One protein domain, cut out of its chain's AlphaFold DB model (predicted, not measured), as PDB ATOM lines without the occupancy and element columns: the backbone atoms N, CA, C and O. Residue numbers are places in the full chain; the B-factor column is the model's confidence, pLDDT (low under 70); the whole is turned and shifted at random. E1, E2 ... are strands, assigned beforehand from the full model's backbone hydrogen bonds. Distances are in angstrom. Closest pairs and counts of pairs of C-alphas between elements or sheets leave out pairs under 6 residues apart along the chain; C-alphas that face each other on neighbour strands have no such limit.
ATOM      1  N   ALA A  23     161.279 154.491 115.442       75.25
ATOM      2  CA  ALA A  23     160.807 155.233 116.610       75.25
ATOM      3  C   ALA A  23     161.936 155.501 117.619       75.25
ATOM      4  O   ALA A  23     162.713 154.611 117.960       75.25
ATOM      5  N   LYS A  24     162.003 156.729 118.147       77.50
ATOM      6  CA  LYS A  24     162.918 157.129 119.226       77.50
ATOM      7  C   LYS A  24     162.204 158.050 120.211       77.50
ATOM      8  O   LYS A  24     161.898 159.204 119.909       77.50
ATOM      9  N   GLY A  25     161.969 157.559 121.428       86.38
ATOM     10  CA  GLY A  25     161.254 158.311 122.460       86.38
ATOM     11  C   GLY A  25     159.842 158.689 122.006       86.38
ATOM     12  O   GLY A  25     159.054 157.827 121.639       86.38
ATOM     13  N   ALA A  26     159.518 159.984 122.026       89.88
ATOM     14  CA  ALA A  26     158.223 160.489 121.568       89.88
ATOM     15  C   ALA A  26     158.155 160.730 120.049       89.88
ATOM     16  O   ALA A  26     157.207 161.363 119.601       89.88
ATOM     17  N   TYR A  27     159.143 160.297 119.266       88.12
ATOM     18  CA  TYR A  27     159.218 160.562 117.830       88.12
ATOM     19  C   TYR A  27     159.164 159.269 117.030       88.12
ATOM     20  O   TYR A  27     159.703 158.252 117.465       88.12
ATOM     21  N   PHE A  28     158.571 159.330 115.843       87.44
ATOM     22  CA  PHE A  28     158.710 158.296 114.827       87.44
ATOM     23  C   PHE A  28     158.880 158.932 113.451       87.44
ATOM     24  O   PHE A  28     158.387 160.037 113.211       87.44
ATOM     25  N   THR A  29     159.575 158.234 112.563       84.56
ATOM     26  CA  THR A  29     159.852 158.683 111.201       84.56
ATOM     27  C   THR A  29     159.285 157.686 110.204       84.56
ATOM     28  O   THR A  29     159.515 156.483 110.329       84.56
ATOM     29  N   VAL A  30     158.550 158.203 109.224       85.56
ATOM     30  CA  VAL A  30     158.207 157.491 107.993       85.56
ATOM     31  C   VAL A  30     159.336 157.755 107.006       85.56
ATOM     32  O   VAL A  30     159.691 158.913 106.792       85.56
ATOM     33  N   HIS A  31     159.920 156.692 106.467       81.88
ATOM     34  CA  HIS A  31     160.982 156.756 105.475       81.88
ATOM     35  C   HIS A  31     160.436 156.236 104.151       81.88
ATOM     36  O   HIS A  31     159.932 155.120 104.103       81.88
ATOM     37  N   ASN A  32     160.540 157.054 103.108       79.38
ATOM     38  CA  ASN A  32     160.301 156.649 101.730       79.38
ATOM     39  C   ASN A  32     161.585 156.902 100.937       79.38
ATOM     40  O   ASN A  32     162.282 157.881 101.205       79.38
ATOM     41  N   GLY A  33     161.884 156.077  99.941       73.94
ATOM     42  CA  GLY A  33     163.026 156.322  99.070       73.94
ATOM     43  C   GLY A  33     163.148 155.295  97.959       73.94
ATOM     44  O   GLY A  33     162.577 154.210  98.032       73.94
ATOM     45  N   VAL A  34     163.908 155.654  96.928       76.31
ATOM     46  CA  VAL A  34     164.258 154.780  95.802       76.31
ATOM     47  C   VAL A  34     165.771 154.830  95.614       76.31
ATOM     48  O   VAL A  34     166.399 155.867  95.828       76.31
ATOM     49  N   ALA A  35     166.380 153.707  95.232       65.94
ATOM     50  CA  ALA A  35     167.817 153.611  94.942       65.94
ATOM     51  C   ALA A  35     168.133 153.083  93.529       65.94
ATOM     52  O   ALA A  35     169.296 152.926  93.163       65.94
ATOM     53  N   CYS A  36     167.115 152.832  92.704       57.88
ATOM     54  CA  CYS A  36     167.264 152.228  91.384       57.88
ATOM     55  C   CYS A  36     167.458 153.275  90.276       57.88
ATOM     56  O   CYS A  36     166.537 153.584  89.523       57.88
ATOM     57  N   GLY A  37     168.665 153.833  90.168       64.06
ATOM     58  CA  GLY A  37     169.049 154.774  89.105       64.06
ATOM     59  C   GLY A  37     168.912 156.243  89.510       64.06
ATOM     60  O   GLY A  37     169.914 156.953  89.527       64.06
ATOM     61  N   GLN A  38     167.711 156.692  89.888       65.25
ATOM     62  CA  GLN A  38     167.542 157.937  90.647       65.25
ATOM     63  C   GLN A  38     167.498 157.596  92.132       65.25
ATOM     64  O   GLN A  38     166.647 156.817  92.561       65.25
ATOM     65  N   HIS A  39     168.430 158.161  92.901       84.00
ATOM     66  CA  HIS A  39     168.460 157.971  94.340       84.00
ATOM     67  C   HIS A  39     167.852 159.189  95.026       84.00
ATOM     68  O   HIS A  39     168.307 160.315  94.824       84.00
ATOM     69  N   TRP A  40     166.804 158.970  95.811       86.50
ATOM     70  CA  TRP A  40     166.201 159.994  96.655       86.50
ATOM     71  C   TRP A  40     165.617 159.361  97.912       86.50
ATOM     72  O   TRP A  40     165.264 158.181  97.930       86.50
ATOM     73  N   THR A  41     165.508 160.165  98.962       86.06
ATOM     74  CA  THR A  41     164.882 159.797 100.228       86.06
ATOM     75  C   THR A  41     164.003 160.936 100.721       86.06
ATOM     76  O   THR A  41     164.256 162.113 100.463       86.06
ATOM     77  N   ASP A  42     162.943 160.569 101.424       86.62
ATOM     78  CA  ASP A  42     162.001 161.468 102.065       86.62
ATOM     79  C   ASP A  42     161.693 160.946 103.469       86.62
ATOM     80  O   ASP A  42     161.018 159.929 103.659       86.62
ATOM     81  N   TYR A  43     162.218 161.652 104.467       87.94
ATOM     82  CA  TYR A  43     162.048 161.343 105.877       87.94
ATOM     83  C   TYR A  43     161.040 162.295 106.496       87.94
ATOM     84  O   TYR A  43     161.329 163.477 106.682       87.94
ATOM     85  N   ILE A  44     159.885 161.782 106.912       90.56
ATOM     86  CA  ILE A  44     158.850 162.570 107.585       90.56
ATOM     87  C   ILE A  44     158.792 162.154 109.052       90.56
ATOM     88  O   ILE A  44     158.341 161.061 109.393       90.56
ATOM     89  N   THR A  45     159.222 163.042 109.944       91.12
ATOM     90  CA  THR A  45     159.211 162.811 111.388       91.12
ATOM     91  C   THR A  45     157.988 163.446 112.038       91.12
ATOM     92  O   THR A  45     157.711 164.641 111.890       91.12
ATOM     93  N   PHE A  46     157.313 162.656 112.865       93.62
ATOM     94  CA  PHE A  46     156.244 163.094 113.748       93.62
ATOM     95  C   PHE A  46     156.662 162.942 115.206       93.62
ATOM     96  O   PHE A  46     157.466 162.083 115.567       93.62
ATOM     97  N   ARG A  47     156.071 163.770 116.065       94.56
ATOM     98  CA  ARG A  47     156.211 163.700 117.517       94.56
ATOM     99  C   ARG A  47     154.857 163.440 118.158       94.56
ATOM    100  O   ARG A  47     153.889 164.134 117.870       94.56
ATOM    101  N   TYR A  48     154.793 162.512 119.098       93.19
ATOM    102  CA  TYR A  48     153.653 162.346 119.981       93.19
ATOM    103  C   TYR A  48     153.595 163.489 121.008       93.19
ATOM    104  O   TYR A  48     154.490 163.671 121.839       93.19
ATOM    105  N   ASP A  49     152.534 164.290 120.952       92.44
ATOM    106  CA  ASP A  49     152.205 165.299 121.954       92.44
ATOM    107  C   ASP A  49     151.276 164.688 123.009       92.44
ATOM    108  O   ASP A  49     150.085 164.473 122.776       92.44
ATOM    109  N   ARG A  50     151.819 164.446 124.209       91.00
ATOM    110  CA  ARG A  50     151.076 163.855 125.334       91.00
ATOM    111  C   ARG A  50     149.891 164.702 125.795       91.00
ATOM    112  O   ARG A  50     148.897 164.133 126.235       91.00
ATOM    113  N   ARG A  51     149.976 166.035 125.705       90.44
ATOM    114  CA  ARG A  51     148.895 166.941 126.130       90.44
ATOM    115  C   ARG A  51     147.700 166.823 125.190       90.44
ATOM    116  O   ARG A  51     146.563 166.877 125.639       90.44
ATOM    117  N   ARG A  52     147.970 166.653 123.897       89.31
ATOM    118  CA  ARG A  52     146.949 166.515 122.849       89.31
ATOM    119  C   ARG A  52     146.561 165.061 122.573       89.31
ATOM    120  O   ARG A  52     145.589 164.835 121.866       89.31
ATOM    121  N   ARG A  53     147.317 164.100 123.119       93.19
ATOM    122  CA  ARG A  53     147.217 162.658 122.830       93.19
ATOM    123  C   ARG A  53     147.207 162.378 121.324       93.19
ATOM    124  O   ARG A  53     146.425 161.570 120.839       93.19
ATOM    125  N   ALA A  54     148.061 163.087 120.589       93.44
ATOM    126  CA  ALA A  54     148.080 163.068 119.132       93.44
ATOM    127  C   ALA A  54     149.504 163.187 118.587       93.44
ATOM    128  O   ALA A  54     150.371 163.800 119.214       93.44
ATOM    129  N   CYS A  55     149.729 162.637 117.398       94.06
ATOM    130  CA  CYS A  55     150.971 162.814 116.654       94.06
ATOM    131  C   CYS A  55     150.913 164.121 115.860       94.06
ATOM    132  O   CYS A  55     149.936 164.383 115.154       94.06
ATOM    133  N   VAL A  56     151.958 164.936 115.976       95.00
ATOM    134  CA  VAL A  56     152.098 166.216 115.278       95.00
ATOM    135  C   VAL A  56     153.336 166.198 114.397       95.00
ATOM    136  O   VAL A  56     154.345 165.591 114.761       95.00
ATOM    137  N   PHE A  57     153.260 166.852 113.243       94.62
ATOM    138  CA  PHE A  57     154.399 167.045 112.356       94.62
ATOM    139  C   PHE A  57     155.551 167.706 113.119       94.62
ATOM    140  O   PHE A  57     155.337 168.656 113.876       94.62
ATOM    141  N   HIS A  58     156.760 167.178 112.940       93.69
ATOM    142  CA  HIS A  58     157.971 167.723 113.540       93.69
ATOM    143  C   HIS A  58     158.912 168.283 112.476       93.69
ATOM    144  O   HIS A  58     159.283 169.453 112.565       93.69
ATOM    145  N   LYS A  59     159.276 167.462 111.487       93.31
ATOM    146  CA  LYS A  59     160.099 167.876 110.351       93.31
ATOM    147  C   LYS A  59     159.973 166.909 109.176       93.31
ATOM    148  O   LYS A  59     159.579 165.761 109.372       93.31
ATOM    149  N   ARG A  60     160.339 167.370 107.984       93.25
ATOM    150  CA  ARG A  60     160.551 166.566 106.777       93.25
ATOM    151  C   ARG A  60     161.934 166.872 106.220       93.25
ATOM    152  O   ARG A  60     162.301 168.044 106.181       93.25
ATOM    153  N   VAL A  61     162.672 165.855 105.806       89.12
ATOM    154  CA  VAL A  61     163.963 165.999 105.130       89.12
ATOM    155  C   VAL A  61     163.879 165.240 103.818       89.12
ATOM    156  O   VAL A  61     163.574 164.052 103.830       89.12
ATOM    157  N   ILE A  62     164.114 165.938 102.716       90.88
ATOM    158  CA  ILE A  62     164.161 165.371 101.372       90.88
ATOM    159  C   ILE A  62     165.601 165.479 100.901       90.88
ATOM    160  O   ILE A  62     166.189 166.562 100.956       90.88
ATOM    161  N   GLU A  63     166.145 164.369 100.437       90.94
ATOM    162  CA  GLU A  63     167.474 164.317  99.851       90.94
ATOM    163  C   GLU A  63     167.392 163.641  98.492       90.94
ATOM    164  O   GLU A  63     166.716 162.624  98.335       90.94
ATOM    165  N   ALA A  64     168.074 164.215  97.511       89.38
ATOM    166  CA  ALA A  64     168.242 163.619  96.198       89.38
ATOM    167  C   ALA A  64     169.727 163.538  95.877       89.38
ATOM    168  O   ALA A  64     170.515 164.415  96.243       89.38
ATOM    169  N   TRP A  65     170.100 162.479  95.173       87.56
ATOM    170  CA  TRP A  65     171.462 162.232  94.751       87.56
ATOM    171  C   TRP A  65     171.507 161.980  93.255       87.56
ATOM    172  O   TRP A  65     170.613 161.374  92.660       87.56
ATOM    173  N   GLU A  66     172.594 162.431  92.653       88.44
ATOM    174  CA  GLU A  66     172.893 162.227  91.245       88.44
ATOM    175  C   GLU A  66     174.263 161.574  91.083       88.44
ATOM    176  O   GLU A  66     175.103 161.631  91.985       88.44
ATOM    177  N   MET A  67     174.499 160.959  89.923       85.25
ATOM    178  CA  MET A  67     175.808 160.393  89.612       85.25
ATOM    179  C   MET A  67     176.882 161.472  89.667       85.25
ATOM    180  O   MET A  67     176.747 162.559  89.095       85.25
ATOM    181  N   ASN A  68     177.967 161.158  90.360       84.31
ATOM    182  CA  ASN A  68     179.134 162.009  90.362       84.31
ATOM    183  C   ASN A  68     179.882 161.832  89.038       84.31
ATOM    184  O   ASN A  68     180.216 160.720  88.641       84.31
ATOM    185  N   THR A  69     180.138 162.935  88.340       85.50
ATOM    186  CA  THR A  69     180.851 162.934  87.054       85.50
ATOM    187  C   THR A  69     182.345 163.214  87.212       85.50
ATOM    188  O   THR A  69     183.031 163.440  86.218       85.50
ATOM    189  N   GLN A  70     182.848 163.290  88.449       84.56
ATOM    190  CA  GLN A  70     184.271 163.476  88.710       84.56
ATOM    191  C   GLN A  70     185.035 162.188  88.413       84.56
ATOM    192  O   GLN A  70     184.766 161.147  89.000       84.56
ATOM    193  N   ASP A  71     186.017 162.292  87.522       78.69
ATOM    194  CA  ASP A  71     186.907 161.196  87.136       78.69
ATOM    195  C   ASP A  71     188.171 161.206  88.010       78.69
ATOM    196  O   ASP A  71     189.294 161.377  87.533       78.69
ATOM    197  N   THR A  72     187.980 161.146  89.331       84.69
ATOM    198  CA  THR A  72     189.079 160.984  90.291       84.69
ATOM    199  C   THR A  72     188.962 159.629  90.989       84.69
ATOM    200  O   THR A  72     187.848 159.183  91.263       84.69
ATOM    201  N   PRO A  73     190.090 158.953  91.296       77.56
ATOM    202  CA  PRO A  73     190.076 157.563  91.769       77.56
ATOM    203  C   PRO A  73     189.300 157.324  93.071       77.56
ATOM    204  O   PRO A  73     188.887 156.199  93.326       77.56
ATOM    205  N   ASP A  74     189.094 158.379  93.864       83.88
ATOM    206  CA  ASP A  74     188.447 158.338  95.178       83.88
ATOM    207  C   ASP A  74     187.144 159.163  95.222       83.88
ATOM    208  O   ASP A  74     186.677 159.540  96.297       83.88
ATOM    209  N   ALA A  75     186.568 159.504  94.065       81.75
ATOM    210  CA  ALA A  75     185.286 160.198  94.019       81.75
ATOM    211  C   ALA A  75     184.146 159.283  94.488       81.75
ATOM    212  O   ALA A  75     183.990 158.162  94.002       81.75
ATOM    213  N   ASP A  76     183.293 159.798  95.379       85.38
ATOM    214  CA  ASP A  76     182.032 159.137  95.720       85.38
ATOM    215  C   ASP A  76     181.196 158.910  94.455       85.38
ATOM    216  O   ASP A  76     181.082 159.812  93.625       85.38
ATOM    217  N   ALA A  77     180.569 157.737  94.320       83.75
ATOM    218  CA  ALA A  77     179.763 157.396  93.142       83.75
ATOM    219  C   ALA A  77     178.544 158.319  92.962       83.75
ATOM    220  O   ALA A  77     178.142 158.632  91.840       83.75
ATOM    221  N   LEU A  78     177.963 158.771  94.073       84.25
ATOM    222  CA  LEU A  78     176.830 159.687  94.104       84.25
ATOM    223  C   LEU A  78     177.232 160.988  94.792       84.25
ATOM    224  O   LEU A  78     177.937 160.974  95.799       84.25
ATOM    225  N   ARG A  79     176.718 162.110  94.291       87.69
ATOM    226  CA  ARG A  79     176.792 163.410  94.960       87.69
ATOM    227  C   ARG A  79     175.398 163.880  95.351       87.69
ATOM    228  O   ARG A  79     174.446 163.700  94.593       87.69
ATOM    229  N   LEU A  80     175.288 164.488  96.529       88.88
ATOM    230  CA  LEU A  80     174.048 165.103  96.997       88.88
ATOM    231  C   LEU A  80     173.703 166.284  96.079       88.88
ATOM    232  O   LEU A  80     174.495 167.220  95.952       88.88
ATOM    233  N   SER A  81     172.551 166.213  95.417       90.25
ATOM    234  CA  SER A  81     172.068 167.233  94.481       90.25
ATOM    235  C   SER A  81     171.016 168.137  95.115       90.25
ATOM    236  O   SER A  81     171.014 169.344  94.875       90.25
ATOM    237  N   GLU A  82     170.169 167.579  95.981       92.56
ATOM    238  CA  GLU A  82     169.175 168.321  96.750       92.56
ATOM    239  C   GLU A  82     169.227 167.910  98.219       92.56
ATOM    240  O   GLU A  82     169.293 166.727  98.545       92.56
ATOM    241  N   HIS A  83     169.152 168.903  99.101       93.06
ATOM    242  CA  HIS A  83     168.872 168.713 100.516       93.06
ATOM    243  C   HIS A  83     167.876 169.781 100.956       93.06
ATOM    244  O   HIS A  83     168.189 170.975 100.981       93.06
ATOM    245  N   LYS A  84     166.660 169.352 101.289       93.38
ATOM    246  CA  LYS A  84     165.560 170.236 101.666       93.38
ATOM    247  C   LYS A  84     164.986 169.818 103.007       93.38
ATOM    248  O   LYS A  84     164.407 168.745 103.147       93.38
ATOM    249  N   GLU A  85     165.076 170.719 103.978       93.81
ATOM    250  CA  GLU A  85     164.477 170.545 105.297       93.81
ATOM    251  C   GLU A  85     163.242 171.441 105.460       93.81
ATOM    252  O   GLU A  85     163.266 172.642 105.193       93.81
ATOM    253  N   ILE A  86     162.146 170.845 105.925       92.88
ATOM    254  CA  ILE A  86     160.903 171.537 106.260       92.88
ATOM    255  C   ILE A  86     160.619 171.277 107.735       92.88
ATOM    256  O   ILE A  86     160.204 170.182 108.112       92.88
ATOM    257  N   ALA A  87     160.825 172.282 108.579       92.94
ATOM    258  CA  ALA A  87     160.529 172.198 110.005       92.94
ATOM    259  C   ALA A  87     159.070 172.571 110.307       92.94
ATOM    260  O   ALA A  87     158.449 173.374 109.608       92.94
ATOM    261  N   ALA A  88     158.513 172.004 111.377       92.31
ATOM    262  CA  ALA A  88     157.195 172.391 111.857       92.31
ATOM    263  C   ALA A  88     157.178 173.841 112.365       92.31
ATOM    264  O   ALA A  88     158.052 174.251 113.131       92.31
ATOM    265  N   ASP A  89     156.126 174.587 112.021       90.94
ATOM    266  CA  ASP A  89     155.865 175.891 112.632       90.94
ATOM    267  C   ASP A  89     155.350 175.688 114.072       90.94
ATOM    268  O   ASP A  89     154.268 175.120 114.273       90.94
ATOM    269  N   PRO A  90     156.069 176.165 115.106       85.81
ATOM    270  CA  PRO A  90     155.636 176.018 116.493       85.81
ATOM    271  C   PRO A  90     154.302 176.722 116.790       85.81
ATOM    272  O   PRO A  90     153.596 176.311 117.716       85.81
ATOM    273  N   ARG A  91     153.928 177.747 116.008       90.00
ATOM    274  CA  ARG A  91     152.641 178.451 116.122       90.00
ATOM    275  C   ARG A  91     151.509 177.714 115.413       90.00
ATOM    276  O   ARG A  91     150.352 177.863 115.804       90.00
ATOM    277  N   ARG A  92     151.828 176.883 114.419       89.00
ATOM    278  CA  ARG A  92     150.861 176.148 113.599       89.00
ATOM    279  C   ARG A  92     151.239 174.674 113.499       89.00
ATOM    280  O   ARG A  92     151.731 174.188 112.486       89.00
ATOM    281  N   GLN A  93     150.952 173.941 114.569       90.75
ATOM    282  CA  GLN A  93     151.180 172.497 114.605       90.75
ATOM    283  C   GLN A  93     150.182 171.757 113.706       90.75
ATOM    284  O   GLN A  93     148.971 171.909 113.867       90.75
ATOM    285  N   ILE A  94     150.701 170.916 112.813       93.62
ATOM    286  CA  ILE A  94     149.914 170.073 111.906       93.62
ATOM    287  C   ILE A  94     149.761 168.689 112.545       93.62
ATOM    288  O   ILE A  94     150.753 168.076 112.936       93.62
ATOM    289  N   LEU A  95     148.528 168.202 112.686       94.25
ATOM    290  CA  LEU A  95     148.260 166.836 113.150       94.25
ATOM    291  C   LEU A  95     148.587 165.834 112.042       94.25
ATOM    292  O   LEU A  95     148.365 166.139 110.876       94.25
ATOM    293  N   LEU A  96     149.001 164.615 112.399       91.75
ATOM    294  CA  LEU A  96     149.198 163.528 111.430       91.75
ATOM    295  C   LEU A  96     147.968 163.320 110.529       91.75
ATOM    296  O   LEU A  96     148.106 163.167 109.325       91.75
ATOM    297  N   SER A  97     146.757 163.384 111.092       90.19
ATOM    298  CA  SER A  97     145.503 163.214 110.343       90.19
ATOM    299  C   SER A  97     145.190 164.342 109.354       90.19
ATOM    300  O   SER A  97     144.317 164.181 108.512       90.19
ATOM    301  N   ALA A  98     145.846 165.494 109.492       92.44
ATOM    302  CA  ALA A  98     145.701 166.653 108.613       92.44
ATOM    303  C   ALA A  98     146.991 166.929 107.823       92.44
ATOM    304  O   ALA A  98     147.123 167.982 107.201       92.44
ATOM    305  N   TYR A  99     147.968 166.024 107.904       90.19
ATOM    306  CA  TYR A  99     149.240 166.175 107.228       90.19
ATOM    307  C   TYR A  99     149.087 165.800 105.756       90.19
ATOM    308  O   TYR A  99     148.741 164.670 105.423       90.19
TER     309      TYR A  99
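Overview. This is residues 23 to 99 of the 103 residues of an uncharacterized protein of Xanthomonas oryzae pv. oryzae (strain PXO99A) (UniProt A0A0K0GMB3). A single long, narrow ribbon of four antiparallel strands, E1, E2, E3 and E4, side by side in chain order and twisted, makes the length of the domain. The hairpin loop of residues 68 to 77 lies at one end of the ribbon, and the stretch after E4, residues 88 to 99, lies toward the other end. The printed part has 77 residues, with no named helix and four named strands, and its class is all strand. The whole is loose, with a radius of gyration of the C-alphas of 16.6 A, and its outline is a rod with spans of 55 by 23 by 19 A.

Along the chain. The longest strand is E3, residues 54 to 67, which runs 40.6 A from C-alpha 54 at (148.080, 163.068, 119.132) to C-alpha 67 at (175.808, 160.393, 89.612). E2, residues 39 to 49, measures 32.9 A from first to last C-alpha. E1, residues 27 to 34, measures 23.3 A and begins with C-alpha 27 at (159.218, 160.562, 117.830). E4, residues 78 to 87, measures 26.0 A and ends with C-alpha 87 at (160.529, 172.198, 110.005); it bends by 51 degrees at residue 81.

Arrangement. The four strands form a meander, each strand the antiparallel neighbour of the one before. The inner strands E2 and E3 form a hairpin, with 167 degrees between their directions; the C-alphas of Trp 40 and Ala 64, which face each other, are 4.2 A apart. N 43 and O 61 are within hydrogen-bond range at 2.8 A, and so are N 61 and O 43 at 2.9 A. Edge strand E1 forms a hairpin with E2 at 164 degrees, where the C-alphas of Gly 33 and Thr 41 face each other at 4.1 A and N 42 and O 32 are 2.8 A apart, within hydrogen-bond range. Edge strand E4 forms a hairpin with E3 at 160 degrees, where the C-alphas of Lys 59 and Ala 87 face each other at 4.4 A and N 84 and O 62 are 2.8 A apart, within hydrogen-bond range. E1 and E4 are apart. Residues 23 to 24 pair antiparallel with residues 27 to 28 of E1. From edge to edge the strands' lines turn by 35 degrees, and the sheet's C-alphas lie up to 5.7 A off its best plane.

Size, cuts and confidence. The two C-alphas farthest apart are those of Arg 51 and Asp 71, at 54.8 A. The links E1 to E2 and E2 to E3 are tight, and the link E3 to E4, of 10 residues, is short. Residues 88 to 99 hold no named element, and their C-alphas lie 13 to 21 A from the mean of all C-alphas. The printed part has no cut. Its mean pLDDT is 87.0, and residues 35 to 38 are under 70.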